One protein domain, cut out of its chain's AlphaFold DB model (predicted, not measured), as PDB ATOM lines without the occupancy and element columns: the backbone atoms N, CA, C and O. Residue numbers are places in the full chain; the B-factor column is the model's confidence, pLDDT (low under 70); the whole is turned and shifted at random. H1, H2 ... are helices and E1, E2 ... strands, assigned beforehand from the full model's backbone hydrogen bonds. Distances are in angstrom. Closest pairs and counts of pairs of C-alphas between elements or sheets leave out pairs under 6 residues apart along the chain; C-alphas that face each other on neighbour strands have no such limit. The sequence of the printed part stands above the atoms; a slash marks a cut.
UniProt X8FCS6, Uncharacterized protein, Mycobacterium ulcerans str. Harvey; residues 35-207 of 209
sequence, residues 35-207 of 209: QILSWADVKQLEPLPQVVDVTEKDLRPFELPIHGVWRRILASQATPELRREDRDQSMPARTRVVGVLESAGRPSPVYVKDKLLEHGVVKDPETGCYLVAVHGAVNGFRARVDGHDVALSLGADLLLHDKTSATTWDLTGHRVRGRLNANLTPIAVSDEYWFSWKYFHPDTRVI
ATOM      1  N   GLN A  35     -34.278  41.971  13.765       91.49
ATOM      2  CA  GLN A  35     -35.216  42.090  14.869       91.49
ATOM      3  C   GLN A  35     -36.613  41.706  14.411       91.49
ATOM      4  O   GLN A  35     -36.995  41.940  13.262       91.49
ATOM      5  N   ILE A  36     -37.377  41.129  15.329       91.67
ATOM      6  CA  ILE A  36     -38.806  40.895  15.159       91.67
ATOM      7  C   ILE A  36     -39.519  41.939  16.010       91.67
ATOM      8  O   ILE A  36     -39.193  42.128  17.179       91.67
ATOM      9  N   LEU A  37     -40.490  42.625  15.421       92.76
ATOM     10  CA  LEU A  37     -41.315  43.616  16.100       92.76
ATOM     11  C   LEU A  37     -42.782  43.294  15.843       92.76
ATOM     12  O   LEU A  37     -43.135  42.787  14.773       92.76
ATOM     13  N   SER A  38     -43.648  43.593  16.810       93.18
ATOM     14  CA  SER A  38     -45.081  43.559  16.545       93.18
ATOM     15  C   SER A  38     -45.452  44.699  15.591       93.18
ATOM     16  O   SER A  38     -44.781  45.728  15.531       93.18
ATOM     17  N   TRP A  39     -46.566  44.566  14.869       92.06
ATOM     18  CA  TRP A  39     -47.045  45.670  14.030       92.06
ATOM     19  C   TRP A  39     -47.398  46.926  14.845       92.06
ATOM     20  O   TRP A  39     -47.333  48.042  14.333       92.06
ATOM     21  N   ALA A  40     -47.762  46.762  16.121       91.77
ATOM     22  CA  ALA A  40     -47.976  47.891  17.017       91.77
ATOM     23  C   ALA A  40     -46.672  48.666  17.254       91.77
ATOM     24  O   ALA A  40     -46.694  49.890  17.157       91.77
ATOM     25  N   ASP A  41     -45.556  47.961  17.465       91.23
ATOM     26  CA  ASP A  41     -44.233  48.562  17.685       91.23
ATOM     27  C   ASP A  41     -43.673  49.184  16.407       91.23
ATOM     28  O   ASP A  41     -43.159  50.297  16.439       91.23
ATOM     29  N   VAL A  42     -43.834  48.511  15.259       92.18
ATOM     30  CA  VAL A  42     -43.391  49.049  13.961       92.18
ATOM     31  C   VAL A  42     -44.033  50.409  13.680       92.18
ATOM     32  O   VAL A  42     -43.370  51.301  13.161       92.18
ATOM     33  N   LYS A  43     -45.298  50.602  14.070       91.30
ATOM     34  CA  LYS A  43     -46.004  51.880  13.903       91.30
ATOM     35  C   LYS A  43     -45.487  53.021  14.783       91.30
ATOM     36  O   LYS A  43     -45.845  54.161  14.515       91.30
ATOM     37  N   GLN A  44     -44.697  52.718  15.812       88.67
ATOM     38  CA  GLN A  44     -44.062  53.718  16.676       88.67
ATOM     39  C   GLN A  44     -42.652  54.093  16.199       88.67
ATOM     40  O   GLN A  44     -42.028  54.968  16.792       88.67
ATOM     41  N   LEU A  45     -42.126  53.431  15.163       89.33
ATOM     42  CA  LEU A  45     -40.813  53.760  14.620       89.33
ATOM     43  C   LEU A  45     -40.849  55.116  13.915       89.33
ATOM     44  O   LEU A  45     -41.769  55.408  13.148       89.33
ATOM     45  N   GLU A  46     -39.797  55.906  14.119       87.52
ATOM     46  CA  GLU A  46     -39.587  57.177  13.432       87.52
ATOM     47  C   GLU A  46     -38.268  57.137  12.633       87.52
ATOM     48  O   GLU A  46     -37.190  57.086  13.231       87.52
ATOM     49  N   PRO A  47     -38.319  57.159  11.284       91.36
ATOM     50  CA  PRO A  47     -39.522  57.175  10.450       91.36
ATOM     51  C   PRO A  47     -40.223  55.808  10.394       91.36
ATOM     52  O   PRO A  47     -39.583  54.759  10.481       91.36
ATOM     53  N   LEU A  48     -41.537  55.826  10.145       89.83
ATOM     54  CA  LEU A  48     -42.301  54.615   9.850       89.83
ATOM     55  C   LEU A  48     -41.720  53.942   8.591       89.83
ATOM     56  O   LEU A  48     -41.615  54.605   7.551       89.83
ATOM     57  N   PRO A  49     -41.359  52.647   8.633       92.20
ATOM     58  CA  PRO A  49     -40.825  51.971   7.462       92.20
ATOM     59  C   PRO A  49     -41.891  51.817   6.377       92.20
ATOM     60  O   PRO A  49     -43.077  51.614   6.648       92.20
ATOM     61  N   GLN A  50     -41.450  51.856   5.122       94.20
ATOM     62  CA  GLN A  50     -42.312  51.521   3.997       94.20
ATOM     63  C   GLN A  50     -42.648  50.029   4.039       94.20
ATOM     64  O   GLN A  50     -41.757  49.180   4.077       94.20
ATOM     65  N   VAL A  51     -43.941  49.719   4.003       90.82
ATOM     66  CA  VAL A  51     -44.456  48.354   3.881       90.82
ATOM     67  C   VAL A  51     -45.224  48.211   2.576       90.82
ATOM     68  O   VAL A  51     -45.748  49.186   2.041       90.82
ATOM     69  N   VAL A  52     -45.264  46.991   2.046       91.14
ATOM     70  CA  VAL A  52     -46.076  46.679   0.866       91.14
ATOM     71  C   VAL A  52     -47.551  46.826   1.231       91.14
ATOM     72  O   VAL A  52     -47.974  46.363   2.290       91.14
ATOM     73  N   ASP A  53     -48.320  47.462   0.350       88.14
ATOM     74  CA  ASP A  53     -49.771  47.554   0.487       88.14
ATOM     75  C   ASP A  53     -50.404  46.172   0.267       88.14
ATOM     76  O   ASP A  53     -50.131  45.511  -0.739       88.14
ATOM     77  N   VAL A  54     -51.206  45.715   1.229       89.92
ATOM     78  CA  VAL A  54     -51.846  44.392   1.220       89.92
ATOM     79  C   VAL A  54     -53.355  44.546   1.314       89.92
ATOM     80  O   VAL A  54     -53.877  45.296   2.136       89.92
ATOM     81  N   THR A  55     -54.075  43.796   0.490       92.01
ATOM     82  CA  THR A  55     -55.538  43.779   0.464       92.01
ATOM     83  C   THR A  55     -56.086  42.539   1.170       92.01
ATOM     84  O   THR A  55     -55.379  41.553   1.377       92.01
ATOM     85  N   GLU A  56     -57.386  42.518   1.478       90.58
ATOM     86  CA  GLU A  56     -58.050  41.318   2.020       90.58
ATOM     87  C   GLU A  56     -57.864  40.076   1.127       90.58
ATOM     88  O   GLU A  56     -57.837  38.950   1.620       90.58
ATOM     89  N   LYS A  57     -57.683  40.265  -0.187       88.71
ATOM     90  CA  LYS A  57     -57.448  39.172  -1.144       88.71
ATOM     91  C   LYS A  57     -56.069  38.525  -0.981       88.71
ATOM     92  O   LYS A  57     -55.896  37.363  -1.359       88.71
ATOM     93  N   ASP A  58     -55.113  39.255  -0.415       90.12
ATOM     94  CA  ASP A  58     -53.766  38.765  -0.122       90.12
ATOM     95  C   ASP A  58     -53.742  37.955   1.186       90.12
ATOM     96  O   ASP A  58     -52.937  37.034   1.340       90.12
ATOM     97  N   LEU A  59     -54.693  38.216   2.090       88.01
ATOM     98  CA  LEU A  59     -54.846  37.552   3.387       88.01
ATOM     99  C   LEU A  59     -55.670  36.261   3.280       88.01
ATOM    100  O   LEU A  59     -56.755  36.127   3.847       88.01
ATOM    101  N   ARG A  60     -55.147  35.273   2.550       85.86
ATOM    102  CA  ARG A  60     -55.768  33.941   2.459       85.86
ATOM    103  C   ARG A  60     -55.159  32.983   3.487       85.86
ATOM    104  O   ARG A  60     -53.932  32.898   3.563       85.86
ATOM    105  N   PRO A  61     -55.972  32.224   4.245       82.71
ATOM    106  CA  PRO A  61     -55.455  31.170   5.109       82.71
ATOM    107  C   PRO A  61     -54.625  30.169   4.309       82.71
ATOM    108  O   PRO A  61     -55.014  29.755   3.215       82.71
ATOM    109  N   PHE A  62     -53.488  29.759   4.866       85.00
ATOM    110  CA  PHE A  62     -52.711  28.671   4.290       85.00
ATOM    111  C   PHE A  62     -53.496  27.355   4.399       85.00
ATOM    112  O   PHE A  62     -53.923  26.967   5.487       85.00
ATOM    113  N   GLU A  63     -53.638  26.649   3.279       86.06
ATOM    114  CA  GLU A  63     -54.253  25.325   3.196       86.06
ATOM    115  C   GLU A  63     -53.354  24.401   2.370       86.06
ATOM    116  O   GLU A  63     -52.752  24.802   1.372       86.06
ATOM    117  N   LEU A  64     -53.278  23.139   2.791       86.92
ATOM    118  CA  LEU A  64     -52.678  22.080   1.985       86.92
ATOM    119  C   LEU A  64     -53.686  21.610   0.919       86.92
ATOM    120  O   LEU A  64     -54.888  21.813   1.095       86.92
ATOM    121  N   PRO A  65     -53.241  20.916  -0.150       88.22
ATOM    122  CA  PRO A  65     -54.140  20.418  -1.199       88.22
ATOM    123  C   PRO A  65     -55.303  19.558  -0.683       88.22
ATOM    124  O   PRO A  65     -56.356  19.496  -1.311       88.22
ATOM    125  N   ILE A  66     -55.123  18.900   0.467       88.69
ATOM    126  CA  ILE A  66     -56.178  18.158   1.154       88.69
ATOM    127  C   ILE A  66     -56.738  19.032   2.283       88.69
ATOM    128  O   ILE A  66     -56.059  19.292   3.280       88.69
ATOM    129  N   HIS A  67     -57.996  19.448   2.130       87.07
ATOM    130  CA  HIS A  67     -58.662  20.374   3.042       87.07
ATOM    131  C   HIS A  67     -58.642  19.897   4.503       87.07
ATOM    132  O   HIS A  67     -58.909  18.730   4.808       87.07
ATOM    133  N   GLY A  68     -58.323  20.811   5.424       87.53
ATOM    134  CA  GLY A  68     -58.337  20.552   6.865       87.53
ATOM    135  C   GLY A  68     -57.172  19.699   7.382       87.53
ATOM    136  O   GLY A  68     -56.979  19.620   8.598       87.53
ATOM    137  N   VAL A  69     -56.347  19.109   6.506       88.91
ATOM    138  CA  VAL A  69     -55.133  18.382   6.916       88.91
ATOM    139  C   VAL A  69     -54.165  19.318   7.622       88.91
ATOM    140  O   VAL A  69     -53.622  18.947   8.658       88.91
ATOM    141  N   TRP A  70     -54.014  20.553   7.136       86.26
ATOM    142  CA  TRP A  70     -53.157  21.535   7.797       86.26
ATOM    143  C   TRP A  70     -53.610  21.829   9.231       86.26
ATOM    144  O   TRP A  70     -52.815  21.753  10.165       86.26
ATOM    145  N   ARG A  71     -54.915  22.050   9.433       88.46
ATOM    146  CA  ARG A  71     -55.500  22.248  10.767       88.46
ATOM    147  C   ARG A  71     -55.262  21.044  11.681       88.46
ATOM    148  O   ARG A  71     -54.913  21.226  12.843       88.46
ATOM    149  N   ARG A  72     -55.414  19.820  11.163       88.99
ATOM    150  CA  ARG A  72     -55.132  18.584  11.917       88.99
ATOM    151  C   ARG A  72     -53.657  18.466  12.293       88.99
ATOM    152  O   ARG A  72     -53.356  18.097  13.421       88.99
ATOM    153  N   ILE A  73     -52.749  18.806  11.377       87.88
ATOM    154  CA  ILE A  73     -51.308  18.842  11.646       87.88
ATOM    155  C   ILE A  73     -51.030  19.835  12.775       87.88
ATOM    156  O   ILE A  73     -50.449  19.435  13.781       87.88
ATOM    157  N   LEU A  74     -51.524  21.074  12.662       86.46
ATOM    158  CA  LEU A  74     -51.353  22.121  13.674       86.46
ATOM    159  C   LEU A  74     -51.910  21.744  15.054       86.46
ATOM    160  O   LEU A  74     -51.281  22.059  16.058       86.46
ATOM    161  N   ALA A  75     -53.044  21.043  15.107       88.73
ATOM    162  CA  ALA A  75     -53.671  20.600  16.355       88.73
ATOM    163  C   ALA A  75     -53.037  19.333  16.968       88.73
ATOM    164  O   ALA A  75     -53.453  18.892  18.037       88.73
ATOM    165  N   SER A  76     -52.067  18.712  16.295       89.31
ATOM    166  CA  SER A  76     -51.453  17.449  16.722       89.31
ATOM    167  C   SER A  76     -50.008  17.637  17.197       89.31
ATOM    168  O   SER A  76     -49.483  18.746  17.227       89.31
ATOM    169  N   GLN A  77     -49.331  16.537  17.533       90.01
ATOM    170  CA  GLN A  77     -47.873  16.483  17.727       90.01
ATOM    171  C   GLN A  77     -47.133  16.005  16.462       90.01
ATOM    172  O   GLN A  77     -45.940  15.721  16.502       90.01
ATOM    173  N   ALA A  78     -47.828  15.882  15.324       86.38
ATOM    174  CA  ALA A  78     -47.218  15.412  14.087       86.38
ATOM    175  C   ALA A  78     -46.233  16.443  13.525       86.38
ATOM    176  O   ALA A  78     -46.556  17.630  13.436       86.38
ATOM    177  N   THR A  79     -45.072  15.959  13.093       87.94
ATOM    178  CA  THR A  79     -44.007  16.712  12.417       87.94
ATOM    179  C   THR A  79     -43.681  15.987  11.107       87.94
ATOM    180  O   THR A  79     -42.832  15.094  11.086       87.94
ATOM    181  N   PRO A  80     -44.452  16.243  10.030       81.35
ATOM    182  CA  PRO A  80     -44.398  15.453   8.796       81.35
ATOM    183  C   PRO A  80     -43.012  15.380   8.149       81.35
ATOM    184  O   PRO A  80     -42.697  14.384   7.506       81.35
ATOM    185  N   GLU A  81     -42.183  16.405   8.341       81.94
ATOM    186  CA  GLU A  81     -40.829  16.487   7.791       81.94
ATOM    187  C   GLU A  81     -39.802  15.648   8.565       81.94
ATOM    188  O   GLU A  81     -38.696  15.441   8.070       81.94
ATOM    189  N   LEU A  82     -40.148  15.172   9.766       87.25
ATOM    190  CA  LEU A  82     -39.260  14.396  10.629       87.25
ATOM    191  C   LEU A  82     -39.669  12.925  10.662       87.25
ATOM    192  O   LEU A  82     -40.845  12.586  10.881       87.25
ATOM    193  N   ARG A  83     -38.667  12.047  10.527       89.21
ATOM    194  CA  ARG A  83     -38.819  10.615  10.810       89.21
ATOM    195  C   ARG A  83     -39.160  10.420  12.280       89.21
ATOM    196  O   ARG A  83     -38.873  11.278  13.106       89.21
ATOM    197  N   ARG A  84     -39.808   9.306  12.619       87.45
ATOM    198  CA  ARG A  84     -40.321   9.082  13.978       87.45
ATOM    199  C   ARG A  84     -39.195   9.062  15.015       87.45
ATOM    200  O   ARG A  84     -39.384   9.588  16.103       87.45
ATOM    201  N   GLU A  85     -38.064   8.476  14.656       89.43
ATOM    202  CA  GLU A  85     -36.834   8.382  15.442       89.43
ATOM    203  C   GLU A  85     -36.135   9.732  15.664       89.43
ATOM    204  O   GLU A  85     -35.459   9.899  16.671       89.43
ATOM    205  N   ASP A  86     -36.359  10.706  14.776       91.21
ATOM    206  CA  ASP A  86     -35.782  12.054  14.861       91.21
ATOM    207  C   ASP A  86     -36.667  13.009  15.699       91.21
ATOM    208  O   ASP A  86     -36.346  14.186  15.870       91.21
ATOM    209  N   ARG A  87     -37.823  12.537  16.196       91.39
ATOM    210  CA  ARG A  87     -38.770  13.355  16.970       91.39
ATOM    211  C   ARG A  87     -38.410  13.351  18.443       91.39
ATOM    212  O   ARG A  87     -38.693  12.391  19.156       91.39
ATOM    213  N   ASP A  88     -37.894  14.478  18.906       94.23
ATOM    214  CA  ASP A  88     -37.816  14.757  20.331       94.23
ATOM    215  C   ASP A  88     -39.224  14.900  20.944       94.23
ATOM    216  O   ASP A  88     -40.129  15.495  20.348       94.23
ATOM    217  N   GLN A  89     -39.408  14.319  22.131       92.91
ATOM    218  CA  GLN A  89     -40.667  14.341  22.882       92.91
ATOM    219  C   GLN A  89     -40.503  14.916  24.297       92.91
ATOM    220  O   GLN A  89     -41.406  14.759  25.119       92.91
ATOM    221  N   SER A  90     -39.379  15.575  24.607       94.59
ATOM    222  CA  SER A  90     -39.154  16.166  25.934       94.59
ATOM    223  C   SER A  90     -40.072  17.361  26.204       94.59
ATOM    224  O   SER A  90     -40.231  17.777  27.348       94.59
ATOM    225  N   MET A  91     -40.672  17.923  25.155       94.71
ATOM    226  CA  MET A  91     -41.629  19.023  25.201       94.71
ATOM    227  C   MET A  91     -42.597  18.904  24.009       94.71
ATOM    228  O   MET A  91     -42.228  18.308  22.991       94.71
ATOM    229  N   PRO A  92     -43.830  19.450  24.082       95.85
ATOM    230  CA  PRO A  92     -44.716  19.475  22.926       95.85
ATOM    231  C   PRO A  92     -44.032  20.086  21.700       95.85
ATOM    232  O   PRO A  92     -43.421  21.151  21.768       95.85
ATOM    233  N   ALA A  93     -44.177  19.428  20.551       95.15
ATOM    234  CA  ALA A  93     -43.504  19.768  19.302       95.15
ATOM    235  C   ALA A  93     -43.672  21.249  18.932       95.15
ATOM    236  O   ALA A  93     -42.732  21.893  18.479       95.15
ATOM    237  N   ARG A  94     -44.876  21.795  19.139       94.53
ATOM    238  CA  ARG A  94     -45.249  23.174  18.787       94.53
ATOM    239  C   ARG A  94     -45.131  24.168  19.943       94.53
ATOM    240  O   ARG A  94     -45.684  25.260  19.842       94.53
ATOM    241  N   THR A  95     -44.411  23.840  21.014       96.84
ATOM    242  CA  THR A  95     -44.024  24.867  21.987       96.84
ATOM    243  C   THR A  95     -43.158  25.909  21.289       96.84
ATOM    244  O   THR A  95     -42.214  25.553  20.580       96.84
ATOM    245  N   ARG A  96     -43.503  27.192  21.446       97.56
ATOM    246  CA  ARG A  96     -42.697  28.301  20.926       97.56
ATOM    247  C   ARG A  96     -41.464  28.467  21.793       97.56
ATOM    248  O   ARG A  96     -41.572  28.608  23.013       97.56
ATOM    249  N   VAL A  97     -40.310  28.469  21.151       97.93
ATOM    250  CA  VAL A  97     -39.026  28.622  21.816       97.93
ATOM    251  C   VAL A  97     -38.206  29.711  21.146       97.93
ATOM    252  O   VAL A  97     -38.321  29.932  19.941       97.93
ATOM    253  N   VAL A  98     -37.395  30.397  21.946       97.11
ATOM    254  CA  VAL A  98     -36.422  31.374  21.466       97.11
ATOM    255  C   VAL A  98     -35.031  30.857  21.770       97.11
ATOM    256  O   VAL A  98     -34.684  30.662  22.932       97.11
ATOM    257  N   GLY A  99     -34.252  30.604  20.728       94.84
ATOM    258  CA  GLY A  99     -32.885  30.126  20.841       94.84
ATOM    259  C   GLY A  99     -31.862  31.217  20.553       94.84
ATOM    260  O   GLY A  99     -32.054  32.023  19.641       94.84
ATOM    261  N   VAL A 100     -30.769  31.247  21.317       93.66
ATOM    262  CA  VAL A 100     -29.668  32.205  21.123       93.66
ATOM    263  C   VAL A 100     -28.606  31.588  20.223       93.66
ATOM    264  O   VAL A 100     -28.021  30.556  20.553       93.66
ATOM    265  N   LEU A 101     -28.333  32.229  19.087       88.08
ATOM    266  CA  LEU A 101     -27.424  31.683  18.075       88.08
ATOM    267  C   LEU A 101     -25.956  32.093  18.305       88.08
ATOM    268  O   LEU A 101     -25.047  31.423  17.820       88.08
ATOM    269  N   GLU A 102     -25.698  33.146  19.087       80.47
ATOM    270  CA  GLU A 102     -24.343  33.569  19.475       80.47
ATOM    271  C   GLU A 102     -23.840  32.815  20.723       80.47
ATOM    272  O   GLU A 102     -23.731  33.386  21.804       80.47
ATOM    273  N   SER A 103     -23.513  31.524  20.597       68.16
ATOM    274  CA  SER A 103     -23.085  30.682  21.735       68.16
ATOM    275  C   SER A 103     -21.575  30.377  21.801       68.16
ATOM    276  O   SER A 103     -21.139  29.585  22.633       68.16
ATOM    277  N   ALA A 104     -20.744  31.010  20.961       70.34
ATOM    278  CA  ALA A 104     -19.271  30.915  20.992       70.34
ATOM    279  C   ALA A 104     -18.713  29.469  21.049       70.34
ATOM    280  O   ALA A 104     -17.800  29.166  21.819       70.34
ATOM    281  N   GLY A 105     -19.277  28.559  20.246       72.98
ATOM    282  CA  GLY A 105     -18.866  27.148  20.195       72.98
ATOM    283  C   GLY A 105     -19.454  26.267  21.303       72.98
ATOM    284  O   GLY A 105     -19.151  25.077  21.366       72.98
ATOM    285  N   ARG A 106     -20.305  26.823  22.169       80.40
ATOM    286  CA  ARG A 106     -21.137  26.066  23.112       80.40
ATOM    287  C   ARG A 106     -22.466  25.696  22.451       80.40
ATOM    288  O   ARG A 106     -22.865  26.362  21.488       80.40
ATOM    289  N   PRO A 107     -23.182  24.685  22.968       88.26
ATOM    290  CA  PRO A 107     -24.551  24.450  22.547       88.26
ATOM    291  C   PRO A 107     -25.396  25.713  22.727       88.26
ATOM    292  O   PRO A 107     -25.271  26.405  23.733       88.26
ATOM    293  N   SER A 108     -26.226  26.028  21.739       91.73
ATOM    294  CA  SER A 108     -27.104  27.196  21.781       91.73
ATOM    295  C   SER A 108     -28.135  27.044  22.908       91.73
ATOM    296  O   SER A 108     -28.865  26.042  22.897       91.73
ATOM    297  N   PRO A 109     -28.222  27.980  23.874       94.83
ATOM    298  CA  PRO A 109     -29.266  27.939  24.888       94.83
ATOM    299  C   PRO A 109     -30.618  28.295  24.267       94.83
ATOM    300  O   PRO A 109     -30.699  29.000  23.254       94.83
ATOM    301  N   VAL A 110     -31.685  27.789  24.877       96.78
ATOM    302  CA  VAL A 110     -33.055  27.984  24.408       96.78
ATOM    303  C   VAL A 110     -34.016  28.212  25.560       96.78
ATOM    304  O   VAL A 110     -33.879  27.637  26.638       96.78
ATOM    305  N   TYR A 111     -35.023  29.033  25.296       97.85
ATOM    306  CA  TYR A 111     -35.998  29.495  26.267       97.85
ATOM    307  C   TYR A 111     -37.405  29.219  25.769       97.85
ATOM    308  O   TYR A 111     -37.693  29.382  24.581       97.85
ATOM    309  N   VAL A 112     -38.314  28.867  26.674       98.07
ATOM    310  CA  VAL A 112     -39.743  28.847  26.351       98.07
ATOM    311  C   VAL A 112     -40.215  30.289  26.187       98.07
ATOM    312  O   VAL A 112     -40.062  31.111  27.089       98.07
ATOM    313  N   LYS A 113     -40.788  30.611  25.026       97.98
ATOM    314  CA  LYS A 113     -41.119  31.993  24.659       97.98
ATOM    315  C   LYS A 113     -42.087  32.653  25.643       97.98
ATOM    316  O   LYS A 113     -41.890  33.811  26.000       97.98
ATOM    317  N   ASP A 114     -43.088  31.913  26.112       97.40
ATOM    318  CA  ASP A 114     -44.080  32.430  27.060       97.40
ATOM    319  C   ASP A 114     -43.428  32.838  28.388       97.40
ATOM    320  O   ASP A 114     -43.764  33.877  28.947       97.40
ATOM    321  N   LYS A 115     -42.401  32.102  28.830       97.78
ATOM    322  CA  LYS A 115     -41.623  32.446  30.024       97.78
ATOM    323  C   LYS A 115     -40.801  33.718  29.857       97.78
ATOM    324  O   LYS A 115     -40.703  34.505  30.794       97.78
ATOM    325  N   LEU A 116     -40.261  33.972  28.666       97.97
ATOM    326  CA  LEU A 116     -39.619  35.257  28.382       97.97
ATOM    327  C   LEU A 116     -40.631  36.406  28.422       97.97
ATOM    328  O   LEU A 116     -40.336  37.453  28.993       97.97
ATOM    329  N   LEU A 117     -41.826  36.206  27.857       96.73
ATOM    330  CA  LEU A 117     -42.896  37.209  27.855       96.73
ATOM    331  C   LEU A 117     -43.413  37.522  29.268       96.73
ATOM    332  O   LEU A 117     -43.741  38.672  29.538       96.73
ATOM    333  N   GLU A 118     -43.443  36.536  30.171       96.72
ATOM    334  CA  GLU A 118     -43.774  36.736  31.593       96.72
ATOM    335  C   GLU A 118     -42.773  37.670  32.302       96.72
ATOM    336  O   GLU A 118     -43.169  38.454  33.163       96.72
ATOM    337  N   HIS A 119     -41.491  37.622  31.924       96.57
ATOM    338  CA  HIS A 119     -40.417  38.394  32.566       96.57
ATOM    339  C   HIS A 119     -40.106  39.732  31.882       96.57
ATOM    340  O   HIS A 119     -39.586  40.652  32.518       96.57
ATOM    341  N   GLY A 120     -40.374  39.855  30.582       96.61
ATOM    342  CA  GLY A 120     -40.094  41.045  29.776       96.61
ATOM    343  C   GLY A 120     -38.612  41.237  29.432       96.61
ATOM    344  O   GLY A 120     -38.273  41.411  28.267       96.61
ATOM    345  N   VAL A 121     -37.708  41.186  30.416       97.84
ATOM    346  CA  VAL A 121     -36.249  41.259  30.212       97.84
ATOM    347  C   VAL A 121     -35.563  40.162  31.014       97.84
ATOM    348  O   VAL A 121     -35.631  40.150  32.241       97.84
ATOM    349  N   VAL A 122     -34.842  39.283  30.324       97.76
ATOM    350  CA  VAL A 122     -34.060  38.195  30.924       97.76
ATOM    351  C   VAL A 122     -32.597  38.357  30.536       97.76
ATOM    352  O   VAL A 122     -32.290  38.606  29.373       97.76
ATOM    353  N   LYS A 123     -31.680  38.199  31.495       96.24
ATOM    354  CA  LYS A 123     -30.250  38.066  31.200       96.24
ATOM    355  C   LYS A 123     -29.910  36.586  31.082       96.24
ATOM    356  O   LYS A 123     -30.089  35.848  32.046       96.24
ATOM    357  N   ASP A 124     -29.410  36.166  29.930       93.19
ATOM    358  CA  ASP A 124     -28.930  34.806  29.722       93.19
ATOM    359  C   ASP A 124     -27.708  34.533  30.624       93.19
ATOM    360  O   ASP A 124     -26.700  35.241  30.508       93.19
ATOM    361  N   PRO A 125     -27.755  33.523  31.513       90.27
ATOM    362  CA  PRO A 125     -26.614  33.159  32.345       90.27
ATOM    363  C   PRO A 125     -25.430  32.571  31.557       90.27
ATOM    364  O   PRO A 125     -24.300  32.633  32.045       90.27
ATOM    365  N   GLU A 126     -25.642  32.003  30.365       86.18
ATOM    366  CA  GLU A 126     -24.594  31.325  29.594       86.18
ATOM    367  C   GLU A 126     -23.813  32.272  28.669       86.18
ATOM    368  O   GLU A 126     -22.577  32.205  28.637       86.18
ATOM    369  N   THR A 127     -24.503  33.150  27.929       87.47
ATOM    370  CA  THR A 127     -23.871  34.150  27.040       87.47
ATOM    371  C   THR A 127     -23.718  35.526  27.686       87.47
ATOM    372  O   THR A 127     -22.949  36.353  27.198       87.47
ATOM    373  N   GLY A 128     -24.443  35.800  28.774       91.43
ATOM    374  CA  GLY A 128     -24.500  37.114  29.411       91.43
ATOM    375  C   GLY A 128     -25.354  38.142  28.666       91.43
ATOM    376  O   GLY A 128     -25.479  39.262  29.161       91.43
ATOM    377  N   CYS A 129     -25.922  37.802  27.505       94.54
ATOM    378  CA  CYS A 129     -26.752  38.701  26.706       94.54
ATOM    379  C   CYS A 129     -28.146  38.904  27.313       94.54
ATOM    380  O   CYS A 129     -28.585  38.143  28.169       94.54
ATOM    381  N   TYR A 130     -28.861  39.925  26.853       97.25
ATOM    382  CA  TYR A 130     -30.233  40.208  27.262       97.25
ATOM    383  C   TYR A 130     -31.228  39.763  26.199       97.25
ATOM    384  O   TYR A 130     -31.067  40.110  25.034       97.25
ATOM    385  N   LEU A 131     -32.277  39.058  26.614       97.54
ATOM    386  CA  LEU A 131     -33.476  38.794  25.829       97.54
ATOM    387  C   LEU A 131     -34.584  39.737  26.290       97.54
ATOM    388  O   LEU A 131     -34.919  39.784  27.473       97.54
ATOM    389  N   VAL A 132     -35.136  40.490  25.347       97.81
ATOM    390  CA  VAL A 132     -36.200  41.474  25.548       97.81
ATOM    391  C   VAL A 132     -37.447  40.967  24.843       97.81
ATOM    392  O   VAL A 132     -37.474  40.887  23.615       97.81
ATOM    393  N   ALA A 133     -38.466  40.618  25.619       97.22
ATOM    394  CA  ALA A 133     -39.721  40.052  25.162       97.22
ATOM    395  C   ALA A 133     -40.872  41.039  25.396       97.22
ATOM    396  O   ALA A 133     -41.296  41.263  26.526       97.22
ATOM    397  N   VAL A 134     -41.381  41.639  24.321       95.83
ATOM    398  CA  VAL A 134     -42.440  42.659  24.373       95.83
ATOM    399  C   VAL A 134     -43.428  42.410  23.236       95.83
ATOM    400  O   VAL A 134     -43.031  42.059  22.128       95.83
ATOM    401  N   HIS A 135     -44.729  42.533  23.520       94.61
ATOM    402  CA  HIS A 135     -45.816  42.381  22.537       94.61
ATOM    403  C   HIS A 135     -45.734  41.107  21.670       94.61
ATOM    404  O   HIS A 135     -46.081  41.103  20.489       94.61
ATOM    405  N   GLY A 136     -45.269  39.999  22.255       94.94
ATOM    406  CA  GLY A 136     -45.136  38.717  21.562       94.94
ATOM    407  C   GLY A 136     -43.909  38.605  20.653       94.94
ATOM    408  O   GLY A 136     -43.733  37.557  20.029       94.94
ATOM    409  N   ALA A 137     -43.055  39.621  20.575       95.99
ATOM    410  CA  ALA A 137     -41.759  39.563  19.911       95.99
ATOM    411  C   ALA A 137     -40.635  39.386  20.938       95.99
ATOM    412  O   ALA A 137     -40.780  39.796  22.088       95.99
ATOM    413  N   VAL A 138     -39.525  38.768  20.529       97.00
ATOM    414  CA  VAL A 138     -38.324  38.634  21.361       97.00
ATOM    415  C   VAL A 138     -37.107  39.057  20.553       97.00
ATOM    416  O   VAL A 138     -36.861  38.505  19.484       97.00
ATOM    417  N   ASN A 139     -36.351  40.016  21.079       96.70
ATOM    418  CA  ASN A 139     -35.086  40.478  20.515       96.70
ATOM    419  C   ASN A 139     -33.957  40.264  21.521       96.70
ATOM    420  O   ASN A 139     -34.181  40.305  22.730       96.70
ATOM    421  N   GLY A 140     -32.743  40.041  21.027       96.18
ATOM    422  CA  GLY A 140     -31.561  39.890  21.864       96.18
ATOM    423  C   GLY A 140     -30.607  41.076  21.738       96.18
ATOM    424  O   GLY A 140     -30.429  41.600  20.639       96.18
ATOM    425  N   PHE A 141     -29.928  41.442  22.826       96.91
ATOM    426  CA  PHE A 141     -28.893  42.479  22.849       96.91
ATOM    427  C   PHE A 141     -27.670  42.050  23.661       96.91
ATOM    428  O   PHE A 141     -27.791  41.399  24.701       96.91
ATOM    429  N   ARG A 142     -26.474  42.463  23.231       95.56
ATOM    430  CA  ARG A 142     -25.254  42.284  24.031       95.56
ATOM    431  C   ARG A 142     -25.329  43.119  25.306       95.56
ATOM    432  O   ARG A 142     -25.796  44.253  25.290       95.56
ATOM    433  N   ALA A 143     -24.793  42.583  26.399       94.90
ATOM    434  CA  ALA A 143     -24.742  43.285  27.682       94.90
ATOM    435  C   ALA A 143     -23.647  44.356  27.774       94.90
ATOM    436  O   ALA A 143     -23.573  45.036  28.790       94.90
ATOM    437  N   ARG A 144     -22.804  44.521  26.747       94.83
ATOM    438  CA  ARG A 144     -21.730  45.518  26.732       94.83
ATOM    439  C   ARG A 144     -21.982  46.582  25.668       94.83
ATOM    440  O   ARG A 144     -22.134  46.247  24.496       94.83
ATOM    441  N   VAL A 145     -21.980  47.847  26.078       95.11
ATOM    442  CA  VAL A 145     -22.215  49.034  25.237       95.11
ATOM    443  C   VAL A 145     -21.096  50.035  25.494       95.11
ATOM    444  O   VAL A 145     -20.823  50.352  26.647       95.11
ATOM    445  N   ASP A 146     -20.406  50.499  24.447       89.47
ATOM    446  CA  ASP A 146     -19.243  51.402  24.569       89.47
ATOM    447  C   ASP A 146     -18.192  50.930  25.590       89.47
ATOM    448  O   ASP A 146     -17.569  51.710  26.303       89.47
ATOM    449  N   GLY A 147     -17.997  49.614  25.702       90.99
ATOM    450  CA  GLY A 147     -17.055  49.043  26.662       90.99
ATOM    451  C   GLY A 147     -17.565  48.963  28.107       90.99
ATOM    452  O   GLY A 147     -16.826  48.442  28.945       90.99
ATOM    453  N   HIS A 148     -18.808  49.354  28.390       92.84
ATOM    454  CA  HIS A 148     -19.458  49.270  29.702       92.84
ATOM    455  C   HIS A 148     -20.476  48.132  29.761       92.84
ATOM    456  O   HIS A 148     -21.264  47.971  28.832       92.84
ATOM    457  N   ASP A 149     -20.493  47.371  30.855       95.47
ATOM    458  CA  ASP A 149     -21.584  46.433  31.120       95.47
ATOM    459  C   ASP A 149     -22.847  47.208  31.516       95.47
ATOM    460  O   ASP A 149     -22.796  48.099  32.368       95.47
ATOM    461  N   VAL A 150     -23.977  46.866  30.901       96.61
ATOM    462  CA  VAL A 150     -25.289  47.450  31.193       96.61
ATOM    463  C   VAL A 150     -26.159  46.467  31.970       96.61
ATOM    464  O   VAL A 150     -26.064  45.249  31.805       96.61
ATOM    465  N   ALA A 151     -27.035  47.008  32.813       96.94
ATOM    466  CA  ALA A 151     -28.030  46.267  33.574       96.94
ATOM    467  C   ALA A 151     -29.431  46.654  33.089       96.94
ATOM    468  O   ALA A 151     -30.064  47.547  33.656       96.94
ATOM    469  N   LEU A 152     -29.893  45.996  32.020       98.04
ATOM    470  CA  LEU A 152     -31.148  46.347  31.359       98.04
ATOM    471  C   LEU A 152     -32.382  45.966  32.188       98.04
ATOM    472  O   LEU A 152     -32.441  44.912  32.825       98.04
ATOM    473  N   SER A 153     -33.389  46.828  32.129       97.38
ATOM    474  CA  SER A 153     -34.755  46.578  32.592       97.38
ATOM    475  C   SER A 153     -35.753  47.292  31.692       97.38
ATOM    476  O   SER A 153     -35.419  48.317  31.102       97.38
ATOM    477  N   LEU A 154     -36.969  46.760  31.596       97.19
ATOM    478  CA  LEU A 154     -38.049  47.381  30.836       97.19
ATOM    479  C   LEU A 154     -38.825  48.349  31.731       97.19
ATOM    480  O   LEU A 154     -39.291  47.966  32.806       97.19
ATOM    481  N   GLY A 155     -38.943  49.601  31.297       95.08
ATOM    482  CA  GLY A 155     -39.769  50.607  31.953       95.08
ATOM    483  C   GLY A 155     -41.234  50.520  31.526       95.08
ATOM    484  O   GLY A 155     -41.570  49.943  30.493       95.08
ATOM    485  N   ALA A 156     -42.121  51.147  32.303       92.96
ATOM    486  CA  ALA A 156     -43.539  51.274  31.945       92.96
ATOM    487  C   ALA A 156     -43.767  52.120  30.674       92.96
ATOM    488  O   ALA A 156     -44.834  52.060  30.072       92.96
ATOM    489  N   ASP A 157     -42.760  52.895  30.268       92.39
ATOM    490  CA  ASP A 157     -42.695  53.665  29.025       92.39
ATOM    491  C   ASP A 157     -42.268  52.827  27.807       92.39
ATOM    492  O   ASP A 157     -42.089  53.379  26.726       92.39
ATOM    493  N   LEU A 158     -42.096  51.508  27.975       93.25
ATOM    494  CA  LEU A 158     -41.564  50.587  26.967       93.25
ATOM    495  C   LEU A 158     -40.163  50.964  26.464       93.25
ATOM    496  O   LEU A 158     -39.751  50.547  25.382       93.25
ATOM    497  N   LEU A 159     -39.402  51.709  27.268       95.77
ATOM    498  CA  LEU A 159     -37.980  51.915  27.039       95.77
ATOM    499  C   LEU A 159     -37.163  50.884  27.817       95.77
ATOM    500  O   LEU A 159     -37.546  50.414  28.892       95.77
ATOM    501  N   LEU A 160     -36.002  50.548  27.271       97.78
ATOM    502  CA  LEU A 160     -34.971  49.785  27.955       97.78
ATOM    503  C   LEU A 160     -34.115  50.751  28.763       97.78
ATOM    504  O   LEU A 160     -33.506  51.653  28.197       97.78
ATOM    505  N   HIS A 161     -34.049  50.557  30.076       97.77
ATOM    506  CA  HIS A 161     -33.278  51.383  31.005       97.77
ATOM    507  C   HIS A 161     -32.069  50.605  31.505       97.77
ATOM    508  O   HIS A 161     -32.221  49.487  32.002       97.77
ATOM    509  N   ASP A 162     -30.883  51.208  31.441       97.60
ATOM    510  CA  ASP A 162     -29.721  50.723  32.181       97.60
ATOM    511  C   ASP A 162     -29.718  51.294  33.604       97.60
ATOM    512  O   ASP A 162     -29.586  52.504  33.812       97.60
ATOM    513  N   LYS A 163     -29.794  50.398  34.591       94.56
ATOM    514  CA  LYS A 163     -29.762  50.743  36.021       94.56
ATOM    515  C   LYS A 163     -28.446  51.394  36.462       94.56
ATOM    516  O   LYS A 163     -28.419  52.025  37.515       94.56
ATOM    517  N   THR A 164     -27.369  51.249  35.688       93.92
ATOM    518  CA  THR A 164     -26.026  51.723  36.060       93.92
ATOM    519  C   THR A 164     -25.740  53.136  35.550       93.92
ATOM    520  O   THR A 164     -25.244  53.979  36.296       93.92
ATOM    521  N   SER A 165     -26.031  53.412  34.278       94.17
ATOM    522  CA  SER A 165     -25.712  54.690  33.622       94.17
ATOM    523  C   SER A 165     -26.907  55.629  33.446       94.17
ATOM    524  O   SER A 165     -26.712  56.757  32.984       94.17
ATOM    525  N   ALA A 166     -28.124  55.173  33.774       93.57
ATOM    526  CA  ALA A 166     -29.386  55.854  33.472       93.57
ATOM    527  C   ALA A 166     -29.580  56.159  31.969       93.57
ATOM    528  O   ALA A 166     -30.312  57.077  31.595       93.57
ATOM    529  N   THR A 167     -28.900  55.405  31.099       97.90
ATOM    530  CA  THR A 167     -29.117  55.458  29.650       97.90
ATOM    531  C   THR A 167     -30.373  54.682  29.291       97.90
ATOM    532  O   THR A 167     -30.646  53.634  29.881       97.90
ATOM    533  N   THR A 168     -31.139  55.208  28.337       97.93
ATOM    534  CA  THR A 168     -32.355  54.576  27.839       97.93
ATOM    535  C   THR A 168     -32.296  54.356  26.334       97.93
ATOM    536  O   THR A 168     -31.855  55.238  25.586       97.93
ATOM    537  N   TRP A 169     -32.814  53.217  25.893       97.47
ATOM    538  CA  TRP A 169     -32.985  52.848  24.491       97.47
ATOM    539  C   TRP A 169     -34.446  52.512  24.208       97.47
ATOM    540  O   TRP A 169     -35.187  52.151  25.120       97.47
ATOM    541  N   ASP A 170     -34.862  52.623  22.954       94.86
ATOM    542  CA  ASP A 170     -36.126  52.041  22.511       94.86
ATOM    543  C   ASP A 170     -36.027  50.504  22.400       94.86
ATOM    544  O   ASP A 170     -34.968  49.903  22.620       94.86
ATOM    545  N   LEU A 171     -37.134  49.848  22.041       94.47
ATOM    546  CA  LEU A 171     -37.198  48.387  21.893       94.47
ATOM    547  C   LEU A 171     -36.334  47.835  20.746       94.47
ATOM    548  O   LEU A 171     -36.051  46.637  20.723       94.47
ATOM    549  N   THR A 172     -35.905  48.684  19.808       93.93
ATOM    550  CA  THR A 172     -34.962  48.317  18.736       93.93
ATOM    551  C   THR A 172     -33.507  48.460  19.179       93.93
ATOM    552  O   THR A 172     -32.589  48.053  18.466       93.93
ATOM    553  N   GLY A 173     -33.272  48.988  20.379       95.91
ATOM    554  CA  GLY A 173     -31.941  49.266  20.887       95.91
ATOM    555  C   GLY A 173     -31.364  50.587  20.392       95.91
ATOM    556  O   GLY A 173     -30.167  50.823  20.575       95.91
ATOM    557  N   HIS A 174     -32.177  51.460  19.793       95.23
ATOM    558  CA  HIS A 174     -31.746  52.806  19.436       95.23
ATOM    559  C   HIS A 174     -31.690  53.685  20.679       95.23
ATOM    560  O   HIS A 174     -32.603  53.694  21.505       95.23
ATOM    561  N   ARG A 175     -30.591  54.419  20.845       96.82
ATOM    562  CA  ARG A 175     -30.396  55.276  22.011       96.82
ATOM    563  C   ARG A 175     -31.384  56.434  21.975       96.82
ATOM    564  O   ARG A 175     -31.401  57.208  21.024       96.82
ATOM    565  N   VAL A 176     -32.094  56.624  23.083       95.61
ATOM    566  CA  VAL A 176     -32.989  57.767  23.290       95.61
ATOM    567  C   VAL A 176     -32.266  58.870  24.068       95.61
ATOM    568  O   VAL A 176     -32.146  59.999  23.594       95.61
ATOM    569  N   ARG A 177     -31.739  58.564  25.262       96.68
ATOM    570  CA  ARG A 177     -31.088  59.557  26.142       96.68
ATOM    571  C   ARG A 177     -30.172  58.912  27.180       96.68
ATOM    572  O   ARG A 177     -30.190  57.704  27.367       96.68
ATOM    573  N   GLY A 178     -29.405  59.745  27.882       95.73
ATOM    574  CA  GLY A 178     -28.541  59.359  29.001       95.73
ATOM    575  C   GLY A 178     -27.051  59.404  28.672       95.73
ATOM    576  O   GLY A 178     -26.647  60.043  27.696       95.73
ATOM    577  N   ARG A 179     -26.238  58.792  29.540       95.08
ATOM    578  CA  ARG A 179     -24.784  59.008  29.600       95.08
ATOM    579  C   ARG A 179     -24.000  58.286  28.505       95.08
ATOM    580  O   ARG A 179     -23.045  58.862  27.994       95.08
ATOM    581  N   LEU A 180     -24.353  57.042  28.187       95.29
ATOM    582  CA  LEU A 180     -23.690  56.291  27.113       95.29
ATOM    583  C   LEU A 180     -24.140  56.846  25.760       95.29
ATOM    584  O   LEU A 180     -25.280  57.296  25.643       95.29
ATOM    585  N   ASN A 181     -23.266  56.830  24.750       93.63
ATOM    586  CA  ASN A 181     -23.527  57.431  23.439       93.63
ATOM    587  C   ASN A 181     -23.472  56.398  22.303       93.63
ATOM    588  O   ASN A 181     -22.908  56.655  21.242       93.63
ATOM    589  N   ALA A 182     -24.092  55.241  22.526       96.61
ATOM    590  CA  ALA A 182     -24.213  54.191  21.528       96.61
ATOM    591  C   ALA A 182     -25.542  53.449  21.636       96.61
ATOM    592  O   ALA A 182     -26.201  53.455  22.679       96.61
ATOM    593  N   ASN A 183     -25.908  52.796  20.537       96.86
ATOM    594  CA  ASN A 183     -27.034  51.874  20.460       96.86
ATOM    595  C   ASN A 183     -26.674  50.531  21.106       96.86
ATOM    596  O   ASN A 183     -25.502  50.139  21.156       96.86
ATOM    597  N   LEU A 184     -27.686  49.796  21.561       97.17
ATOM    598  CA  LEU A 184     -27.509  48.393  21.915       97.17
ATOM    599  C   LEU A 184     -27.126  47.605  20.660       97.17
ATOM    600  O   LEU A 184     -27.658  47.830  19.574       97.17
ATOM    601  N   THR A 185     -26.195  46.664  20.807       95.32
ATOM    602  CA  THR A 185     -25.820  45.780  19.698       95.32
ATOM    603  C   THR A 185     -26.732  44.558  19.701       95.32
ATOM    604  O   THR A 185     -26.692  43.810  20.684       95.32
ATOM    605  N   PRO A 186     -27.546  44.335  18.653       95.44
ATOM    606  CA  PRO A 186     -28.415  43.171  18.587       95.44
ATOM    607  C   PRO A 186     -27.595  41.882  18.467       95.44
ATOM    608  O   PRO A 186     -26.494  41.888  17.909       95.44
ATOM    609  N   ILE A 187     -28.154  40.785  18.970       93.23
ATOM    610  CA  ILE A 187     -27.649  39.428  18.728       93.23
ATOM    611  C   ILE A 187     -28.660  38.627  17.914       93.23
ATOM    612  O   ILE A 187     -29.863  38.903  17.936       93.23
ATOM    613  N   ALA A 188     -28.173  37.595  17.237       91.52
ATOM    614  CA  ALA A 188     -29.021  36.670  16.507       91.52
ATOM    615  C   ALA A 188     -29.796  35.739  17.459       91.52
ATOM    616  O   ALA A 188     -29.206  35.001  18.256       91.52
ATOM    617  N   VAL A 189     -31.122  35.743  17.321       93.26
ATOM    618  CA  VAL A 189     -32.038  34.802  17.975       93.26
ATOM    619  C   VAL A 189     -32.909  34.102  16.931       93.26
ATOM    620  O   VAL A 189     -33.199  34.675  15.879       93.26
ATOM    621  N   SER A 190     -33.335  32.874  17.218       92.62
ATOM    622  CA  SER A 190     -34.324  32.138  16.421       92.62
ATOM    623  C   SER A 190     -35.611  31.989  17.219       92.62
ATOM    624  O   SER A 190     -35.569  31.483  18.337       92.62
ATOM    625  N   ASP A 191     -36.745  32.419  16.665       94.45
ATOM    626  CA  ASP A 191     -38.080  32.177  17.224       94.45
ATOM    627  C   ASP A 191     -38.792  31.122  16.376       94.45
ATOM    628  O   ASP A 191     -39.240  31.391  15.257       94.45
ATOM    629  N   GLU A 192     -38.890  29.908  16.909       93.00
ATOM    630  CA  GLU A 192     -39.431  28.768  16.181       93.00
ATOM    631  C   GLU A 192     -40.147  27.766  17.099       93.00
ATOM    632  O   GLU A 192     -40.339  27.985  18.296       93.00
ATOM    633  N   TYR A 193     -40.626  26.668  16.516       95.64
ATOM    634  CA  TYR A 193     -41.223  25.572  17.274       95.64
ATOM    635  C   TYR A 193     -40.157  24.599  17.778       95.64
ATOM    636  O   TYR A 193     -39.192  24.313  17.067       95.64
ATOM    637  N   TRP A 194     -40.388  24.024  18.962       97.02
ATOM    638  CA  TRP A 194     -39.482  23.076  19.614       97.02
ATOM    639  C   TRP A 194     -38.990  21.959  18.698       97.02
ATOM    640  O   TRP A 194     -37.794  21.690  18.660       97.02
ATOM    641  N   PHE A 195     -39.885  21.341  17.921       95.10
ATOM    642  CA  PHE A 195     -39.495  20.235  17.047       95.10
ATOM    643  C   PHE A 195     -38.435  20.633  16.013       95.10
ATOM    644  O   PHE A 195     -37.612  19.804  15.637       95.10
ATOM    645  N   SER A 196     -38.480  21.879  15.532       93.55
ATOM    646  CA  SER A 196     -37.536  22.401  14.546       93.55
ATOM    647  C   SER A 196     -36.223  22.750  15.235       93.55
ATOM    648  O   SER A 196     -35.177  22.219  14.860       93.55
ATOM    649  N   TRP A 197     -36.302  23.534  16.315       94.64
ATOM    650  CA  TRP A 197     -35.133  23.931  17.095       94.64
ATOM    651  C   TRP A 197     -34.331  22.716  17.568       94.64
ATOM    652  O   TRP A 197     -33.145  22.601  17.279       94.64
ATOM    653  N   LYS A 198     -34.978  21.758  18.240       95.29
ATOM    654  CA  LYS A 198     -34.309  20.581  18.803       95.29
ATOM    655  C   LYS A 198     -33.704  19.669  17.736       95.29
ATOM    656  O   LYS A 198     -32.664  19.069  17.986       95.29
ATOM    657  N   TYR A 199     -34.312  19.588  16.552       93.78
ATOM    658  CA  TYR A 199     -33.766  18.808  15.441       93.78
ATOM    659  C   TYR A 199     -32.467  19.415  14.886       93.78
ATOM    660  O   TYR A 199     -31.525  18.681  14.591       93.78
ATOM    661  N   PHE A 200     -32.385  20.745  14.763       91.11
ATOM    662  CA  PHE A 200     -31.175  21.418  14.265       91.11
ATOM    663  C   PHE A 200     -30.145  21.733  15.359       91.11
ATOM    664  O   PHE A 200     -28.966  21.902  15.051       91.11
ATOM    665  N   HIS A 201     -30.564  21.751  16.626       92.11
ATOM    666  CA  HIS A 201     -29.729  22.008  17.799       92.11
ATOM    667  C   HIS A 201     -29.905  20.882  18.839       92.11
ATOM    668  O   HIS A 201     -30.436  21.122  19.928       92.11
ATOM    669  N   PRO A 202     -29.470  19.639  18.546       93.06
ATOM    670  CA  PRO A 202     -29.717  18.482  19.413       93.06
ATOM    671  C   PRO A 202     -29.115  18.633  20.816       93.06
ATOM    672  O   PRO A 202     -29.725  18.191  21.790       93.06
ATOM    673  N   ASP A 203     -27.987  19.331  20.939       93.37
ATOM    674  CA  ASP A 203     -27.298  19.564  22.215       93.37
ATOM    675  C   ASP A 203     -27.802  20.808  22.968       93.37
ATOM    676  O   ASP A 203     -27.240  21.177  24.002       93.37
ATOM    677  N   THR A 204     -28.842  21.480  22.456       94.76
ATOM    678  CA  THR A 204     -29.403  22.688  23.072       94.76
ATOM    679  C   THR A 204     -29.773  22.469  24.537       94.76
ATOM    680  O   THR A 204     -30.272  21.406  24.926       94.76
ATOM    681  N   ARG A 205     -29.561  23.507  25.347       92.84
ATOM    682  CA  ARG A 205     -29.925  23.524  26.762       92.84
ATOM    683  C   ARG A 205     -31.153  24.385  26.963       92.84
ATOM    684  O   ARG A 205     -31.125  25.573  26.651       92.84
ATOM    685  N   VAL A 206     -32.208  23.783  27.500       95.27
ATOM    686  CA  VAL A 206     -33.393  24.525  27.931       95.27
ATOM    687  C   VAL A 206     -33.042  25.248  29.227       95.27
ATOM    688  O   VAL A 206     -32.700  24.601  30.216       95.27
ATOM    689  N   ILE A 207     -33.094  26.575  29.199       94.89
ATOM    690  CA  ILE A 207     -32.826  27.432  30.351       94.89
ATOM    691  C   ILE A 207     -34.162  27.813  30.987       94.89
ATOM    692  O   ILE A 207     -35.063  28.301  30.303       94.89
TER     693      ILE A 207
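Overview. This is residues 35 to 207 of the 209 residues of an uncharacterized protein of Mycobacterium ulcerans str. Harvey (UniProt X8FCS6). With little regular structure, two antiparallel sheets, E2-E1-E9 and E3-E4-E5, make a sandwich core with H3 packed on both; residues 46 to 61 and 64 to 69 stick out. The printed part, mixed in class, has 173 residues with four named helices and nine named strands: H1-H2-E1-E2-H3-E3-E4-E5-E6-E7-E8-E9-H4. It is only just loose, close to compact: radius of gyration of the C-alphas 18.8 A, spans 58 by 43 by 25 A.

Arrangement. E1, residues 96-100, is antiparallel to E9, 189-193, with N 97 and O 192 within hydrogen-bond range, 2.9 A. E3, 121-123, E4, 130-134, and E5, 137-141, are a meander, antiparallel neighbours in a row, with N 132 and O 139 at 2.8 A. H3, 113-119, is over E4; their closest C-alphas are Leu 117 and Ala 133, 5.0 A.

Along the chain. H1, residues 39-42, begins at C-alpha 39 (-47.045, 45.670, 14.030). H4, residues 194-200, ends at C-alpha 200 (-31.175, 21.418, 14.265).

Size, cuts and confidence. The printed part has no cut; the link of residues 43 to 68 is long. Residue 103 has pLDDT under 70.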